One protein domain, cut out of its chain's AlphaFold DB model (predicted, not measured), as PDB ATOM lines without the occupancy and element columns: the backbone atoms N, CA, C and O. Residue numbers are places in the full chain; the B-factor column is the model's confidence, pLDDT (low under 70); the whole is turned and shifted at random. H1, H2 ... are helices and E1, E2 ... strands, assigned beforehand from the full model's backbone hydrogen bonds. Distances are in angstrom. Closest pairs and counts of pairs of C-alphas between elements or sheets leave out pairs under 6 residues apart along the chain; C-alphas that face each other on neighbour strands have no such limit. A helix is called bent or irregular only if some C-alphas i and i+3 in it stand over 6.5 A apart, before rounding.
ATOM      1  N   ASP A 409     141.206  34.283 132.887       83.00
ATOM      2  CA  ASP A 409     142.473  34.920 133.255       83.00
ATOM      3  C   ASP A 409     142.374  35.649 134.595       83.00
ATOM      4  O   ASP A 409     143.327  35.627 135.371       83.00
ATOM      5  N   GLN A 410     141.217  36.242 134.914       79.25
ATOM      6  CA  GLN A 410     141.011  36.953 136.177       79.25
ATOM      7  C   GLN A 410     141.092  36.004 137.383       79.25
ATOM      8  O   GLN A 410     141.785  36.301 138.357       79.25
ATOM      9  N   ALA A 411     140.426  34.846 137.320       82.19
ATOM     10  CA  ALA A 411     140.465  33.855 138.396       82.19
ATOM     11  C   ALA A 411     141.864  33.231 138.539       82.19
ATOM     12  O   ALA A 411     142.360  33.054 139.656       82.19
ATOM     13  N   LYS A 412     142.532  32.965 137.406       88.62
ATOM     14  CA  LYS A 412     143.916  32.480 137.373       88.62
ATOM     15  C   LYS A 412     144.881  33.490 138.006       88.62
ATOM     16  O   LYS A 412     145.660  33.118 138.883       88.62
ATOM     17  N   LEU A 413     144.798  34.761 137.608       88.25
ATOM     18  CA  LEU A 413     145.627  35.850 138.125       88.25
ATOM     19  C   LEU A 413     145.443  36.014 139.637       88.25
ATOM     20  O   LEU A 413     146.427  35.999 140.367       88.25
ATOM     21  N   LEU A 414     144.202  36.089 140.129       87.94
ATOM     22  CA  LEU A 414     143.924  36.228 141.564       87.94
ATOM     23  C   LEU A 414     144.495  35.065 142.397       87.94
ATOM     24  O   LEU A 414     145.012  35.300 143.490       87.94
ATOM     25  N   ASN A 415     144.461  33.826 141.886       88.12
ATOM     26  CA  ASN A 415     145.047  32.681 142.589       88.12
ATOM     27  C   ASN A 415     146.587  32.693 142.570       88.12
ATOM     28  O   ASN A 415     147.208  32.345 143.573       88.12
ATOM     29  N   LEU A 416     147.206  33.129 141.466       91.81
ATOM     30  CA  LEU A 416     148.657  33.332 141.385       91.81
ATOM     31  C   LEU A 416     149.125  34.435 142.345       91.81
ATOM     32  O   LEU A 416     150.099  34.228 143.068       91.81
ATOM     33  N   LEU A 417     148.407  35.561 142.408       92.56
ATOM     34  CA  LEU A 417     148.713  36.670 143.316       92.56
ATOM     35  C   LEU A 417     148.660  36.231 144.784       92.56
ATOM     36  O   LEU A 417     149.618  36.483 145.504       92.56
ATOM     37  N   ALA A 418     147.617  35.513 145.215       92.69
ATOM     38  CA  ALA A 418     147.508  35.019 146.594       92.69
ATOM     39  C   ALA A 418     148.743  34.201 147.027       92.69
ATOM     40  O   ALA A 418     149.316  34.423 148.095       92.69
ATOM     41  N   ARG A 419     149.201  33.288 146.160       93.44
ATOM     42  CA  ARG A 419     150.396  32.462 146.400       93.44
ATOM     43  C   ARG A 419     151.688  33.284 146.357       93.44
ATOM     44  O   ARG A 419     152.578  33.063 147.175       93.44
ATOM     45  N   ALA A 420     151.799  34.220 145.412       92.56
ATOM     46  CA  ALA A 420     152.961  35.095 145.289       92.56
ATOM     47  C   ALA A 420     153.112  35.991 146.527       92.56
ATOM     48  O   ALA A 420     154.213  36.102 147.055       92.56
ATOM     49  N   VAL A 421     152.014  36.561 147.038       93.19
ATOM     50  CA  VAL A 421     152.008  37.362 148.273       93.19
ATOM     51  C   VAL A 421     152.510  36.553 149.457       93.19
ATOM     52  O   VAL A 421     153.404  37.035 150.146       93.19
ATOM     53  N   LEU A 422     152.020  35.322 149.654       92.56
ATOM     54  CA  LEU A 422     152.507  34.436 150.717       92.56
ATOM     55  C   LEU A 422     154.040  34.296 150.663       92.56
ATOM     56  O   LEU A 422     154.727  34.592 151.637       92.56
ATOM     57  N   ALA A 423     154.591  33.972 149.489       90.00
ATOM     58  CA  ALA A 423     156.038  33.851 149.288       90.00
ATOM     59  C   ALA A 423     156.819  35.182 149.428       90.00
ATOM     60  O   ALA A 423     158.032  35.159 149.642       90.00
ATOM     61  N   ARG A 424     156.164  36.352 149.318       89.44
ATOM     62  CA  ARG A 424     156.777  37.672 149.584       89.44
ATOM     63  C   ARG A 424     156.650  38.127 151.041       89.44
ATOM     64  O   ARG A 424     157.462  38.955 151.447       89.44
ATOM     65  N   ILE A 425     155.701  37.603 151.824       86.31
ATOM     66  CA  ILE A 425     155.568  37.923 153.258       86.31
ATOM     67  C   ILE A 425     156.268  36.919 154.181       86.31
ATOM     68  O   ILE A 425     156.723  37.318 155.241       86.31
ATOM     69  N   GLU A 426     156.442  35.659 153.775       86.12
ATOM     70  CA  GLU A 426     157.182  34.643 154.553       86.12
ATOM     71  C   GLU A 426     158.672  34.987 154.736       86.12
ATOM     72  O   GLU A 426     159.314  34.547 155.688       86.12
ATOM     73  N   VAL A 427     159.232  35.818 153.849       81.25
ATOM     74  CA  VAL A 427     160.593  36.371 153.990       81.25
ATOM     75  C   VAL A 427     160.657  37.602 154.913       81.25
ATOM     76  O   VAL A 427     161.725  38.195 155.065       81.25
ATOM     77  N   LEU A 428     159.536  37.999 155.525       81.06
ATOM     78  CA  LEU A 428     159.432  39.093 156.490       81.06
ATOM     79  C   LEU A 428     159.067  38.556 157.877       81.06
ATOM     80  O   LEU A 428     158.161  37.746 158.042       81.06
ATOM     81  N   ASN A 429     159.710  39.100 158.906       70.50
ATOM     82  CA  ASN A 429     159.219  38.986 160.275       70.50
ATOM     83  C   ASN A 429     158.183  40.101 160.516       70.50
ATOM     84  O   ASN A 429     158.427  41.252 160.149       70.50
ATOM     85  N   SER A 430     157.054  39.804 161.165       68.06
ATOM     86  CA  SER A 430     156.044  40.815 161.519       68.06
ATOM     87  C   SER A 430     156.599  41.913 162.440       68.06
ATOM     88  O   SER A 430     156.175  43.063 162.354       68.06
ATOM     89  N   ALA A 431     157.619  41.604 163.251       70.56
ATOM     90  CA  ALA A 431     158.359  42.580 164.053       70.56
ATOM     91  C   ALA A 431     159.272  43.519 163.228       70.56
ATOM     92  O   ALA A 431     159.825  44.472 163.775       70.56
ATOM     93  N   SER A 432     159.448  43.257 161.927       76.88
ATOM     94  CA  SER A 432     160.213  44.091 160.987       76.88
ATOM     95  C   SER A 432     159.334  45.006 160.127       76.88
ATOM     96  O   SER A 432     159.871  45.749 159.307       76.88
ATOM     97  N   LEU A 433     158.008  44.970 160.296       81.44
ATOM     98  CA  LEU A 433     157.094  45.868 159.589       81.44
ATOM     99  C   LEU A 433     157.344  47.334 159.967       81.44
ATOM    100  O   LEU A 433     157.690  47.666 161.105       81.44
ATOM    101  N   HIS A 434     157.126  48.221 159.001       81.19
ATOM    102  CA  HIS A 434     157.196  49.659 159.203       81.19
ATOM    103  C   HIS A 434     156.191  50.118 160.276       81.19
ATOM    104  O   HIS A 434     155.096  49.570 160.410       81.19
ATOM    105  N   ARG A 435     156.558  51.147 161.052       80.31
ATOM    106  CA  ARG A 435     155.797  51.582 162.241       80.31
ATOM    107  C   ARG A 435     154.490  52.321 161.933       80.31
ATOM    108  O   ARG A 435     153.733  52.591 162.860       80.31
ATOM    109  N   ASP A 436     154.232  52.654 160.671       80.44
ATOM    110  CA  ASP A 436     152.963  53.251 160.251       80.44
ATOM    111  C   ASP A 436     151.814  52.235 160.391       80.44
ATOM    112  O   ASP A 436     151.888  51.106 159.894       80.44
ATOM    113  N   ALA A 437     150.733  52.652 161.054       84.00
ATOM    114  CA  ALA A 437     149.543  51.843 161.283       84.00
ATOM    115  C   ALA A 437     148.889  51.335 159.982       84.00
ATOM    116  O   ALA A 437     148.223  50.296 160.009       84.00
ATOM    117  N   LEU A 438     149.098  52.002 158.837       88.06
ATOM    118  CA  LEU A 438     148.579  51.546 157.544       88.06
ATOM    119  C   LEU A 438     149.126  50.157 157.174       88.06
ATOM    120  O   LEU A 438     148.367  49.303 156.723       88.06
ATOM    121  N   TYR A 439     150.407  49.879 157.446       89.94
ATOM    122  CA  TYR A 439     151.012  48.580 157.128       89.94
ATOM    123  C   TYR A 439     150.600  47.483 158.115       89.94
ATOM    124  O   TYR A 439     150.536  46.314 157.737       89.94
ATOM    125  N   GLN A 440     150.234  47.846 159.348       88.38
ATOM    126  CA  GLN A 440     149.642  46.917 160.316       88.38
ATOM    127  C   GLN A 440     148.224  46.501 159.885       88.38
ATOM    128  O   GLN A 440     147.916  45.308 159.861       88.38
ATOM    129  N   ARG A 441     147.390  47.466 159.459       90.50
ATOM    130  CA  ARG A 441     146.055  47.209 158.875       90.50
ATOM    131  C   ARG A 441     146.161  46.370 157.598       90.50
ATOM    132  O   ARG A 441     145.445  45.378 157.457       90.50
ATOM    133  N   TRP A 442     147.099  46.717 156.713       93.19
ATOM    134  CA  TRP A 442     147.383  45.960 155.494       93.19
ATOM    135  C   TRP A 442     147.783  44.511 155.800       93.19
ATOM    136  O   TRP A 442     147.226  43.591 155.207       93.19
ATOM    137  N   TRP A 443     148.686  44.291 156.762       91.38
ATOM    138  CA  TRP A 443     149.145  42.954 157.152       91.38
ATOM    139  C   TRP A 443     148.013  42.090 157.721       91.38
ATOM    140  O   TRP A 443     147.838  40.948 157.295       91.38
ATOM    141  N   GLN A 444     147.196  42.637 158.627       90.38
ATOM    142  CA  GLN A 444     146.034  41.932 159.181       90.38
ATOM    143  C   GLN A 444     145.029  41.527 158.089       90.38
ATOM    144  O   GLN A 444     144.500  40.410 158.108       90.38
ATOM    145  N   GLN A 445     144.796  42.401 157.106       92.88
ATOM    146  CA  GLN A 445     143.958  42.075 155.956       92.88
ATOM    147  C   GLN A 445     144.603  40.999 155.066       92.88
ATOM    148  O   GLN A 445     143.915  40.064 154.662       92.88
ATOM    149  N   THR A 446     145.910  41.078 154.798       94.06
ATOM    150  CA  THR A 446     146.647  40.062 154.025       94.06
ATOM    151  C   THR A 446     146.497  38.674 154.641       94.06
ATOM    152  O   THR A 446     146.170  37.731 153.922       94.06
ATOM    153  N   LEU A 447     146.659  38.534 155.962       92.38
ATOM    154  CA  LEU A 447     146.442  37.254 156.645       92.38
ATOM    155  C   LEU A 447     144.991  36.774 156.498       92.38
ATOM    156  O   LEU A 447     144.759  35.617 156.159       92.38
ATOM    157  N   THR A 448     144.018  37.674 156.649       92.19
ATOM    158  CA  THR A 448     142.590  37.356 156.479       92.19
ATOM    159  C   THR A 448     142.282  36.840 155.062       92.19
ATOM    160  O   THR A 448     141.553  35.865 154.901       92.19
ATOM    161  N   MET A 449     142.877  37.438 154.025       93.56
ATOM    162  CA  MET A 449     142.699  37.019 152.626       93.56
ATOM    163  C   MET A 449     143.452  35.721 152.281       93.56
ATOM    164  O   MET A 449     143.015  34.974 151.406       93.56
ATOM    165  N   LEU A 450     144.566  35.423 152.957       94.06
ATOM    166  CA  LEU A 450     145.296  34.154 152.813       94.06
ATOM    167  C   LEU A 450     144.583  32.986 153.514       94.06
ATOM    168  O   LEU A 450     144.607  31.864 153.003       94.06
ATOM    169  N   ASP A 451     143.934  33.250 154.649       93.88
ATOM    170  CA  ASP A 451     143.103  32.292 155.387       93.88
ATOM    171  C   ASP A 451     141.858  31.915 154.563       93.88
ATOM    172  O   ASP A 451     141.625  30.742 154.274       93.88
ATOM    173  N   GLN A 452     141.163  32.921 154.018       91.38
ATOM    174  CA  GLN A 452     140.069  32.744 153.051       91.38
ATOM    175  C   GLN A 452     140.495  31.997 151.773       91.38
ATOM    176  O   GLN A 452     139.685  31.290 151.173       91.38
ATOM    177  N   ALA A 453     141.758  32.123 151.354       91.56
ATOM    178  CA  ALA A 453     142.325  31.381 150.226       91.56
ATOM    179  C   ALA A 453     142.767  29.942 150.578       91.56
ATOM    180  O   ALA A 453     143.259  29.229 149.701       91.56
ATOM    181  N   GLY A 454     142.632  29.510 151.840       94.31
ATOM    182  CA  GLY A 454     143.060  28.192 152.317       94.31
ATOM    183  C   GLY A 454     144.580  27.990 152.343       94.31
ATOM    184  O   GLY A 454     145.049  26.853 152.414       94.31
ATOM    185  N   LEU A 455     145.364  29.071 152.257       94.12
ATOM    186  CA  LEU A 455     146.831  29.037 152.268       94.12
ATOM    187  C   LEU A 455     147.399  29.029 153.695       94.12
ATOM    188  O   LEU A 455     148.467  28.466 153.933       94.12
ATOM    189  N   ILE A 456     146.677  29.615 154.649       94.62
ATOM    190  CA  ILE A 456     147.032  29.614 156.073       94.62
ATOM    191  C   ILE A 456     145.821  29.245 156.939       94.62
ATOM    192  O   ILE A 456     144.692  29.183 156.456       94.62
ATOM    193  N   HIS A 457     146.077  29.019 158.224       93.69
ATOM    194  CA  HIS A 457     145.096  29.091 159.301       93.69
ATOM    195  C   HIS A 457     145.508  30.218 160.249       93.69
ATOM    196  O   HIS A 457     146.604  30.182 160.820       93.69
ATOM    197  N   TYR A 458     144.674  31.250 160.361       86.88
ATOM    198  CA  TYR A 458     144.970  32.470 161.108       86.88
ATOM    199  C   TYR A 458     144.633  32.318 162.600       86.88
ATOM    200  O   TYR A 458     143.488  32.086 162.981       86.88
ATOM    201  N   GLU A 459     145.643  32.456 163.463       84.19
ATOM    202  CA  GLU A 459     145.554  32.156 164.895       84.19
ATOM    203  C   GLU A 459     146.365  33.182 165.694       84.19
ATOM    204  O   GLU A 459     147.577  33.047 165.858       84.19
ATOM    205  N   GLN A 460     145.695  34.229 166.186       76.06
ATOM    206  CA  GLN A 460     146.315  35.316 166.957       76.06
ATOM    207  C   GLN A 460     147.227  34.777 168.084       76.06
ATOM    208  O   GLN A 460     146.752  33.985 168.902       76.06
ATOM    209  N   PRO A 461     148.507  35.207 168.182       66.12
ATOM    210  CA  PRO A 461     149.131  36.364 167.523       66.12
ATOM    211  C   PRO A 461     149.894  36.063 166.206       66.12
ATOM    212  O   PRO A 461     150.815  36.798 165.854       66.12
ATOM    213  N   GLY A 462     149.560  34.995 165.477       81.56
ATOM    214  CA  GLY A 462     150.240  34.598 164.237       81.56
ATOM    215  C   GLY A 462     149.351  33.808 163.270       81.56
ATOM    216  O   GLY A 462     148.158  34.076 163.138       81.56
ATOM    217  N   TYR A 463     149.942  32.852 162.553       90.31
ATOM    218  CA  TYR A 463     149.246  31.921 161.662       90.31
ATOM    219  C   TYR A 463     150.046  30.624 161.491       90.31
ATOM    220  O   TYR A 463     151.214  30.545 161.880       90.31
ATOM    221  N   ARG A 464     149.426  29.603 160.890       91.62
ATOM    222  CA  ARG A 464     150.070  28.338 160.501       91.62
ATOM    223  C   ARG A 464     149.861  28.076 159.008       91.62
ATOM    224  O   ARG A 464     148.760  28.273 158.506       91.62
ATOM    225  N   LEU A 465     150.896  27.635 158.291       93.06
ATOM    226  CA  LEU A 465     150.790  27.285 156.867       93.06
ATOM    227  C   LEU A 465     150.000  25.981 156.675       93.06
ATOM    228  O   LEU A 465     150.341  24.962 157.284       93.06
ATOM    229  N   THR A 466     149.020  25.977 155.768       94.94
ATOM    230  CA  THR A 466     148.394  24.727 155.297       94.94
ATOM    231  C   THR A 466     149.350  23.965 154.371       94.94
ATOM    232  O   THR A 466     150.370  24.504 153.944       94.94
ATOM    233  N   GLU A 467     149.029  22.722 154.002       92.62
ATOM    234  CA  GLU A 467     149.789  21.972 152.984       92.62
ATOM    235  C   GLU A 467     149.869  22.742 151.645       92.62
ATOM    236  O   GLU A 467     150.932  22.829 151.024       92.62
ATOM    237  N   LEU A 468     148.768  23.398 151.254       91.00
ATOM    238  CA  LEU A 468     148.704  24.283 150.088       91.00
ATOM    239  C   LEU A 468     149.630  25.503 150.252       91.00
ATOM    240  O   LEU A 468     150.329  25.871 149.306       91.00
ATOM    241  N   GLY A 469     149.657  26.103 151.447       92.31
ATOM    242  CA  GLY A 469     150.556  27.201 151.800       92.31
ATOM    243  C   GLY A 469     152.027  26.806 151.714       92.31
ATOM    244  O   GLY A 469     152.790  27.451 151.003       92.31
ATOM    245  N   GLN A 470     152.418  25.700 152.351       91.38
ATOM    246  CA  GLN A 470     153.794  25.184 152.341       91.38
ATOM    247  C   GLN A 470     154.297  24.933 150.911       91.38
ATOM    248  O   GLN A 470     155.406  25.336 150.559       91.38
ATOM    249  N   HIS A 471     153.461  24.339 150.051       88.44
ATOM    250  CA  HIS A 471     153.796  24.151 148.640       88.44
ATOM    251  C   HIS A 471     153.891  25.482 147.867       88.44
ATOM    252  O   HIS A 471     154.735  25.624 146.977       88.44
ATOM    253  N   ALA A 472     153.049  26.467 148.195       88.56
ATOM    254  CA  ALA A 472     153.106  27.797 147.600       88.56
ATOM    255  C   ALA A 472     154.387  28.555 147.994       88.56
ATOM    256  O   ALA A 472     155.033  29.107 147.106       88.56
ATOM    257  N   CYS A 473     154.817  28.526 149.262       86.75
ATOM    258  CA  CYS A 473     156.038  29.206 149.719       86.75
ATOM    259  C   CYS A 473     157.288  28.799 148.918       86.75
ATOM    260  O   CYS A 473     158.122  29.645 148.605       86.75
ATOM    261  N   LEU A 474     157.398  27.517 148.549       85.00
ATOM    262  CA  LEU A 474     158.538  26.982 147.797       85.00
ATOM    263  C   LEU A 474     158.554  27.407 146.318       85.00
ATOM    264  O   LEU A 474     159.623  27.654 145.764       85.00
ATOM    265  N   ASN A 475     157.386  27.472 145.670       86.69
ATOM    266  CA  ASN A 475     157.292  27.523 144.204       86.69
ATOM    267  C   ASN A 475     156.674  28.815 143.643       86.69
ATOM    268  O   ASN A 475     156.927  29.162 142.491       86.69
ATOM    269  N   ALA A 476     155.875  29.550 144.422       89.00
ATOM    270  CA  ALA A 476     154.996  30.589 143.884       89.00
ATOM    271  C   ALA A 476     155.725  31.796 143.282       89.00
ATOM    272  O   ALA A 476     155.225  32.377 142.321       89.00
ATOM    273  N   TRP A 477     156.898  32.173 143.802       90.44
ATOM    274  CA  TRP A 477     157.670  33.274 143.221       90.44
ATOM    275  C   TRP A 477     158.307  32.896 141.868       90.44
ATOM    276  O   TRP A 477     158.070  33.624 140.902       90.44
ATOM    277  N   PRO A 478     158.997  31.743 141.714       91.00
ATOM    278  CA  PRO A 478     159.348  31.196 140.398       91.00
ATOM    279  C   PRO A 478     158.159  31.060 139.431       91.00
ATOM    280  O   PRO A 478     158.276  31.432 138.260       91.00
ATOM    281  N   THR A 479     156.999  30.587 139.909       92.06
ATOM    282  CA  THR A 479     155.775  30.507 139.096       92.06
ATOM    283  C   THR A 479     155.322  31.891 138.632       92.06
ATOM    284  O   THR A 479     155.124  32.073 137.435       92.06
ATOM    285  N   TRP A 480     155.234  32.891 139.517       93.25
ATOM    286  CA  TRP A 480     154.879  34.267 139.141       93.25
ATOM    287  C   TRP A 480     155.843  34.850 138.102       93.25
ATOM    288  O   TRP A 480     155.404  35.357 137.072       93.25
ATOM    289  N   GLN A 481     157.155  34.726 138.330       90.94
ATOM    290  CA  GLN A 481     158.181  35.242 137.417       90.94
ATOM    291  C   GLN A 481     158.103  34.611 136.015       90.94
ATOM    292  O   GLN A 481     158.437  35.274 135.034       90.94
ATOM    293  N   THR A 482     157.612  33.371 135.914       92.06
ATOM    294  CA  THR A 482     157.369  32.673 134.643       92.06
ATOM    295  C   THR A 482     156.021  33.063 134.021       92.06
ATOM    296  O   THR A 482     155.950  33.424 132.847       92.06
ATOM    297  N   GLU A 483     154.933  33.011 134.794       93.00
ATOM    298  CA  GLU A 483     153.567  33.167 134.282       93.00
ATOM    299  C   GLU A 483     153.152  34.621 134.034       93.00
ATOM    300  O   GLU A 483     152.283  34.858 133.196       93.00
ATOM    301  N   LYS A 484     153.790  35.617 134.664       92.19
ATOM    302  CA  LYS A 484     153.497  37.041 134.409       92.19
ATOM    303  C   LYS A 484     153.634  37.430 132.932       92.19
ATOM    304  O   LYS A 484     152.895  38.289 132.457       92.19
ATOM    305  N   ALA A 485     154.511  36.755 132.182       93.00
ATOM    306  CA  ALA A 485     154.695  36.972 130.747       93.00
ATOM    307  C   ALA A 485     153.410  36.726 129.930       93.00
ATOM    308  O   ALA A 485     153.194  37.395 128.922       93.00
ATOM    309  N   TYR A 486     152.533  35.821 130.379       92.81
ATOM    310  CA  TYR A 486     151.228  35.578 129.760       92.81
ATOM    311  C   TYR A 486     150.340  36.830 129.821       92.81
ATOM    312  O   TYR A 486     149.858  37.305 128.794       92.81
ATOM    313  N   PHE A 487     150.205  37.418 131.012       91.31
ATOM    314  CA  PHE A 487     149.382  38.605 131.246       91.31
ATOM    315  C   PHE A 487     150.014  39.881 130.660       91.31
ATOM    316  O   PHE A 487     149.324  40.705 130.074       91.31
ATOM    317  N   ILE A 488     151.344  40.024 130.722       90.81
ATOM    318  CA  ILE A 488     152.070  41.156 130.115       90.81
ATOM    319  C   ILE A 488     151.915  41.179 128.579       90.81
ATOM    320  O   ILE A 488     151.932  42.255 127.974       90.81
ATOM    321  N   ASN A 489     151.734  40.018 127.943       90.81
ATOM    322  CA  ASN A 489     151.507  39.902 126.499       90.81
ATOM    323  C   ASN A 489     150.020  39.985 126.092       90.81
ATOM    324  O   ASN A 489     149.735  40.172 124.911       90.81
ATOM    325  N   ASN A 490     149.077  39.891 127.036       86.00
ATOM    326  CA  ASN A 490     147.647  40.095 126.795       86.00
ATOM    327  C   ASN A 490     147.295  41.584 126.987       86.00
ATOM    328  O   ASN A 490     147.417  42.117 128.088       86.00
ATOM    329  N   ALA A 491     146.830  42.258 125.929       83.06
ATOM    330  CA  ALA A 491     146.548  43.697 125.941       83.06
ATOM    331  C   ALA A 491     145.619  44.142 127.092       83.06
ATOM    332  O   ALA A 491     145.905  45.151 127.732       83.06
ATOM    333  N   GLU A 492     144.582  43.356 127.408       80.62
ATOM    334  CA  GLU A 492     143.591  43.659 128.458       80.62
ATOM    335  C   GLU A 492     144.167  43.608 129.882       80.62
ATOM    336  O   GLU A 492     143.637  44.238 130.794       80.62
ATOM    337  N   ARG A 494     147.866  43.685 130.448       88.12
ATOM    338  CA  ARG A 494     149.251  44.175 130.384       88.12
ATOM    339  C   ARG A 494     149.578  45.270 131.400       88.12
ATOM    340  O   ARG A 494     150.555  45.127 132.130       88.12
ATOM    341  N   ALA A 495     148.800  46.353 131.445       86.25
ATOM    342  CA  ALA A 495     149.074  47.484 132.341       86.25
ATOM    343  C   ALA A 495     148.995  47.066 133.821       86.25
ATOM    344  O   ALA A 495     149.897  47.344 134.609       86.25
ATOM    345  N   LEU A 496     147.949  46.308 134.158       87.00
ATOM    346  CA  LEU A 496     147.715  45.746 135.485       87.00
ATOM    347  C   LEU A 496     148.820  44.756 135.898       87.00
ATOM    348  O   LEU A 496     149.320  44.828 137.016       87.00
ATOM    349  N   ALA A 497     149.232  43.858 135.001       90.31
ATOM    350  CA  ALA A 497     150.256  42.848 135.260       90.31
ATOM    351  C   ALA A 497     151.653  43.452 135.460       90.31
ATOM    352  O   ALA A 497     152.393  42.982 136.323       90.31
ATOM    353  N   LEU A 498     151.995  44.506 134.708       91.31
ATOM    354  CA  LEU A 498     153.236  45.260 134.903       91.31
ATOM    355  C   LEU A 498     153.261  45.923 136.288       91.31
ATOM    356  O   LEU A 498     154.204  45.700 137.044       91.31
ATOM    357  N   LEU A 499     152.201  46.651 136.667       91.38
ATOM    358  CA  LEU A 499     152.162  47.310 137.977       91.38
ATOM    359  C   LEU A 499     152.158  46.307 139.144       91.38
ATOM    360  O   LEU A 499     152.798  46.552 140.165       91.38
ATOM    361  N   LEU A 500     151.469  45.171 139.003       92.88
ATOM    362  CA  LEU A 500     151.475  44.109 140.014       92.88
ATOM    363  C   LEU A 500     152.861  43.472 140.181       92.88
ATOM    364  O   LEU A 500     153.238  43.159 141.308       92.88
ATOM    365  N   ASP A 501     153.625  43.301 139.101       94.56
ATOM    366  CA  ASP A 501     154.994  42.781 139.168       94.56
ATOM    367  C   ASP A 501     155.949  43.766 139.856       94.56
ATOM    368  O   ASP A 501     156.723  43.354 140.724       94.56
ATOM    369  N   ASP A 502     155.843  45.062 139.539       93.88
ATOM    370  CA  ASP A 502     156.566  46.133 140.235       93.88
ATOM    371  C   ASP A 502     156.244  46.124 141.741       93.88
ATOM    372  O   ASP A 502     157.149  46.053 142.578       93.88
ATOM    373  N   CYS A 503     154.952  46.134 142.094       94.44
ATOM    374  CA  CYS A 503     154.493  46.168 143.482       94.44
ATOM    375  C   CYS A 503     154.908  44.912 144.257       94.44
ATOM    376  O   CYS A 503     155.481  45.036 145.335       94.44
ATOM    377  N   LEU A 504     154.703  43.702 143.717       93.56
ATOM    378  CA  LEU A 504     155.121  42.446 144.360       93.56
ATOM    379  C   LEU A 504     156.644  42.336 144.512       93.56
ATOM    380  O   LEU A 504     157.137  41.778 145.500       93.56
ATOM    381  N   THR A 505     157.402  42.861 143.550       93.56
ATOM    382  CA  THR A 505     158.866  42.889 143.624       93.56
ATOM    383  C   THR A 505     159.319  43.842 144.728       93.56
ATOM    384  O   THR A 505     160.106  43.431 145.583       93.56
ATOM    385  N   ALA A 506     158.765  45.054 144.789       93.94
ATOM    386  CA  ALA A 506     159.078  46.043 145.818       93.94
ATOM    387  C   ALA A 506     158.488  45.726 147.209       93.94
ATOM    388  O   ALA A 506     158.972  46.269 148.201       93.94
ATOM    389  N   LEU A 507     157.479  44.848 147.310       93.75
ATOM    390  CA  LEU A 507     156.646  44.664 148.508       93.75
ATOM    391  C   LEU A 507     157.434  44.528 149.831       93.75
ATOM    392  O   LEU A 507     157.092  45.249 150.766       93.75
ATOM    393  N   PRO A 508     158.513  43.726 149.954       92.38
ATOM    394  CA  PRO A 508     159.283  43.659 151.201       92.38
ATOM    395  C   PRO A 508     159.987  44.970 151.575       92.38
ATOM    396  O   PRO A 508     160.078  45.296 152.756       92.38
ATOM    397  N   ALA A 509     160.454  45.745 150.593       91.88
ATOM    398  CA  ALA A 509     161.070  47.053 150.820       91.88
ATOM    399  C   ALA A 509     160.018  48.113 151.195       91.88
ATOM    400  O   ALA A 509     160.275  48.961 152.045       91.88
ATOM    401  N   VAL A 510     158.811  48.025 150.627       91.81
ATOM    402  CA  VAL A 510     157.672  48.888 150.984       91.81
ATOM    403  C   VAL A 510     157.187  48.601 152.410       91.81
ATOM    404  O   VAL A 510     157.136  49.507 153.238       91.81
ATOM    405  N   LEU A 511     156.917  47.333 152.741       91.44
ATOM    406  CA  LEU A 511     156.416  46.924 154.062       91.44
ATOM    407  C   LEU A 511     157.420  47.150 155.205       91.44
ATOM    408  O   LEU A 511     157.009  47.219 156.361       91.44
ATOM    409  N   THR A 512     158.715  47.285 154.902       89.25
ATOM    410  CA  THR A 512     159.772  47.639 155.872       89.25
ATOM    411  C   THR A 512     160.125  49.134 155.874       89.25
ATOM    412  O   THR A 512     160.939  49.565 156.689       89.25
ATOM    413  N   GLY A 513     159.511  49.947 155.003       86.94
ATOM    414  CA  GLY A 513     159.744  51.395 154.912       86.94
ATOM    415  C   GLY A 513     161.045  51.807 154.209       86.94
ATOM    416  O   GLY A 513     161.446  52.962 154.302       86.94
ATOM    417  N   GLN A 514     161.711  50.885 153.508       88.75
ATOM    418  CA  GLN A 514     162.929  51.155 152.730       88.75
ATOM    419  C   GLN A 514     162.639  51.895 151.412       88.75
ATOM    420  O   GLN A 514     163.507  52.597 150.900       88.75
ATOM    421  N   VAL A 515     161.435  51.721 150.853       90.19
ATOM    422  CA  VAL A 515     160.973  52.354 149.606       90.19
ATOM    423  C   VAL A 515     159.537  52.858 149.797       90.19
ATOM    424  O   VAL A 515     158.683  52.061 150.187       90.19
ATOM    425  N   PRO A 516     159.220  54.137 149.516       86.00
ATOM    426  CA  PRO A 516     157.842  54.622 149.519       86.00
ATOM    427  C   PRO A 516     156.993  53.919 148.451       86.00
ATOM    428  O   PRO A 516     157.399  53.816 147.295       86.00
ATOM    429  N   ALA A 517     155.779  53.479 148.796       87.25
ATOM    430  CA  ALA A 517     154.859  52.872 147.823       87.25
ATOM    431  C   ALA A 517     154.517  53.820 146.651       87.25
ATOM    432  O   ALA A 517     154.334  53.377 145.517       87.25
ATOM    433  N   THR A 518     154.490  55.132 146.913       83.12
ATOM    434  CA  THR A 518     154.312  56.188 145.907       83.12
ATOM    435  C   THR A 518     155.314  56.087 144.769       83.12
ATOM    436  O   THR A 518     154.936  56.263 143.619       83.12
ATOM    437  N   ASP A 519     156.564  55.747 145.064       83.88
ATOM    438  CA  ASP A 519     157.663  55.798 144.098       83.88
ATOM    439  C   ASP A 519     157.644  54.571 143.166       83.88
ATOM    440  O   ASP A 519     158.185  54.605 142.059       83.88
ATOM    441  N   VAL A 520     156.966  53.499 143.596       87.69
ATOM    442  CA  VAL A 520     156.711  52.278 142.817       87.69
ATOM    443  C   VAL A 520     155.528  52.478 141.861       87.69
ATOM    444  O   VAL A 520     155.628  52.139 140.676       87.69
ATOM    445  N   LEU A 521     154.422  53.047 142.368       81.38
ATOM    446  CA  LEU A 521     153.196  53.292 141.597       81.38
ATOM    447  C   LEU A 521     153.314  54.502 140.654       81.38
ATOM    448  O   LEU A 521     152.845  54.434 139.518       81.38
ATOM    449  N   PHE A 522     153.969  55.575 141.103       78.62
ATOM    450  CA  PHE A 522     154.128  56.853 140.401       78.62
ATOM    451  C   PHE A 522     155.619  57.206 140.217       78.62
ATOM    452  O   PHE A 522     156.102  58.209 140.753       78.62
ATOM    453  N   PRO A 523     156.401  56.393 139.482       75.88
ATOM    454  CA  PRO A 523     157.838  56.611 139.336       75.88
ATOM    455  C   PRO A 523     158.124  57.967 138.679       75.88
ATOM    456  O   PRO A 523     157.585  58.286 137.621       75.88
ATOM    457  N   ASN A 524     158.998  58.770 139.297       68.38
ATOM    458  CA  ASN A 524     159.255  60.175 138.931       68.38
ATOM    459  C   ASN A 524     158.010  61.097 138.962       68.38
ATOM    460  O   ASN A 524     158.049  62.167 138.360       68.38
ATOM    461  N   GLY A 525     156.920  60.699 139.626       61.41
ATOM    462  CA  GLY A 525     155.635  61.406 139.591       61.41
ATOM    463  C   GLY A 525     154.802  61.135 138.331       61.41
ATOM    464  O   GLY A 525     153.778  61.784 138.138       61.41
ATOM    465  N   SER A 526     155.199  60.194 137.462       71.06
ATOM    466  CA  SER A 526     154.399  59.842 136.280       71.06
ATOM    467  C   SER A 526     153.152  59.039 136.662       71.06
ATOM    468  O   SER A 526     153.230  58.052 137.394       71.06
ATOM    469  N   THR A 527     152.001  59.422 136.109       68.19
ATOM    470  CA  THR A 527     150.725  58.704 136.246       68.19
ATOM    471  C   THR A 527     150.523  57.617 135.182       68.19
ATOM    472  O   THR A 527     149.555  56.862 135.268       68.19
ATOM    473  N   GLU A 528     151.429  57.481 134.204       75.38
ATOM    474  CA  GLU A 528     151.269  56.611 133.023       75.38
ATOM    475  C   GLU A 528     151.009  55.138 133.378       75.38
ATOM    476  O   GLU A 528     150.139  54.506 132.775       75.38
ATOM    477  N   LYS A 529     151.708  54.598 134.390       77.19
ATOM    478  CA  LYS A 529     151.501  53.219 134.876       77.19
ATOM    479  C   LYS A 529     150.076  52.984 135.388       77.19
ATOM    480  O   LYS A 529     149.522  51.907 135.190       77.19
ATOM    481  N   VAL A 530     149.494  53.984 136.050       77.25
ATOM    482  CA  VAL A 530     148.178  53.896 136.700       77.25
ATOM    483  C   VAL A 530     147.049  54.247 135.725       77.25
ATOM    484  O   VAL A 530     145.981  53.642 135.788       77.25
ATOM    485  N   ALA A 531     147.281  55.149 134.766       71.62
ATOM    486  CA  ALA A 531     146.295  55.526 133.749       71.62
ATOM    487  C   ALA A 531     145.774  54.317 132.941       71.62
ATOM    488  O   ALA A 531     144.582  54.239 132.647       71.62
ATOM    489  N   GLY A 532     146.639  53.334 132.658       73.19
ATOM    490  CA  GLY A 532     146.272  52.081 131.982       73.19
ATOM    491  C   GLY A 532     145.409  51.106 132.801       73.19
ATOM    492  O   GLY A 532     145.016  50.070 132.274       73.19
ATOM    493  N   ILE A 533     145.111  51.403 134.071       77.06
ATOM    494  CA  ILE A 533     144.131  50.653 134.878       77.06
ATOM    495  C   ILE A 533     142.724  51.214 134.651       77.06
ATOM    496  O   ILE A 533     141.767  50.451 134.525       77.06
TER     497      ILE A 533
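AT A GLANCE: This is residues 409 to 492 and 494 to 533 of the 894 residues of a protein of Methylocucumis oryzae (UniProt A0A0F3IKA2). Three helical pieces, H1, H4 and the longer arm H3b of the bent helix H3, pack as an up-and-down bundle, each running against the one before it in the chain. A small strand hairpin, E1 and E2, sits by H2 and the shorter arm H3a, clear of these three, and the short H5 and H6 pack on H4 on the side away from it. The 124 printed residues hold six named helices and two strands, in the order H1 H2 E1 E2 H3 H4 H5 H6, mostly helix, with one antiparallel sheet, E1 - E2. The whole is compact, with a radius of gyration of the C-alphas of 14.9 A and spans of 40 by 32 by 20 A.

HOW THE PARTS SIT: Begin at the hairpin of E1, residues 456 to 459, and E2, residues 462 to 465, antiparallel at 153 degrees; look for N 457 and O 464 at 2.8 A. From H2, residues 437 to 452, the closest C-alphas to E1 are those of Asp 451 and His 457, 5.4 A. H3, residues 467 to 489, was assigned as one helix by its hydrogen bonds but is bent, C-alphas 474 and 477 being 7.8 A apart; its arms H3a, 467 to 474, and H3b, 477 to 489, are about perpendicular at 80 degrees. H1, residues 409 to 425, touches H3a, with closest C-alphas Ala 423 and Cys 473 at 4.7 A. With residues 418 to 422 alone H1 only just touches H2, over 3 pairs of C-alphas within 8 A, the closest Ala 418 and Leu 450 at 6.7 A. H4, residues 494 to 511, is the hub; it is irregular, C-alphas 505 and 508 being 7.6 A apart, with a kink of 46 degrees near residue 505. H3b touches H4, closest C-alphas Ile 488 and Arg 494 at 4.1 A, at a shallow tilt of 30 degrees, opposite ways. H4 also touches H5, residues 517 to 521, at Val 510 and Ala 517, C-alphas 5.8 A apart, and H6, residues 528 to 531, at Leu 499 and Lys 529, 6.7 A. Each O i to N i+4 pair is within hydrogen-bond range in H1, H2 and H5, against 3 of 4 in H3a, 6 of 9 in H3b and 12 of 14 in H4; H6 is too short for such a pair.

IN THESE COORDINATES: Find C-alpha 409 at (142.473, 34.920, 133.255), where H1 begins its 24.1 A. H2 is 22.9 A long, H3b 19.0 A and H4 24.9 A, ending at C-alpha 511 (156.416, 46.924, 154.062).

THE WHOLE: The C-alphas of Pro 461 and Ala 491, the farthest apart, are 42.3 A apart. Residue 493 is cut out, with 6.0 A between C-alphas 492 and 494. H1 to H2 is a long link. Confidence is under 70 at residues 430, 461, 524 to 525 and 527.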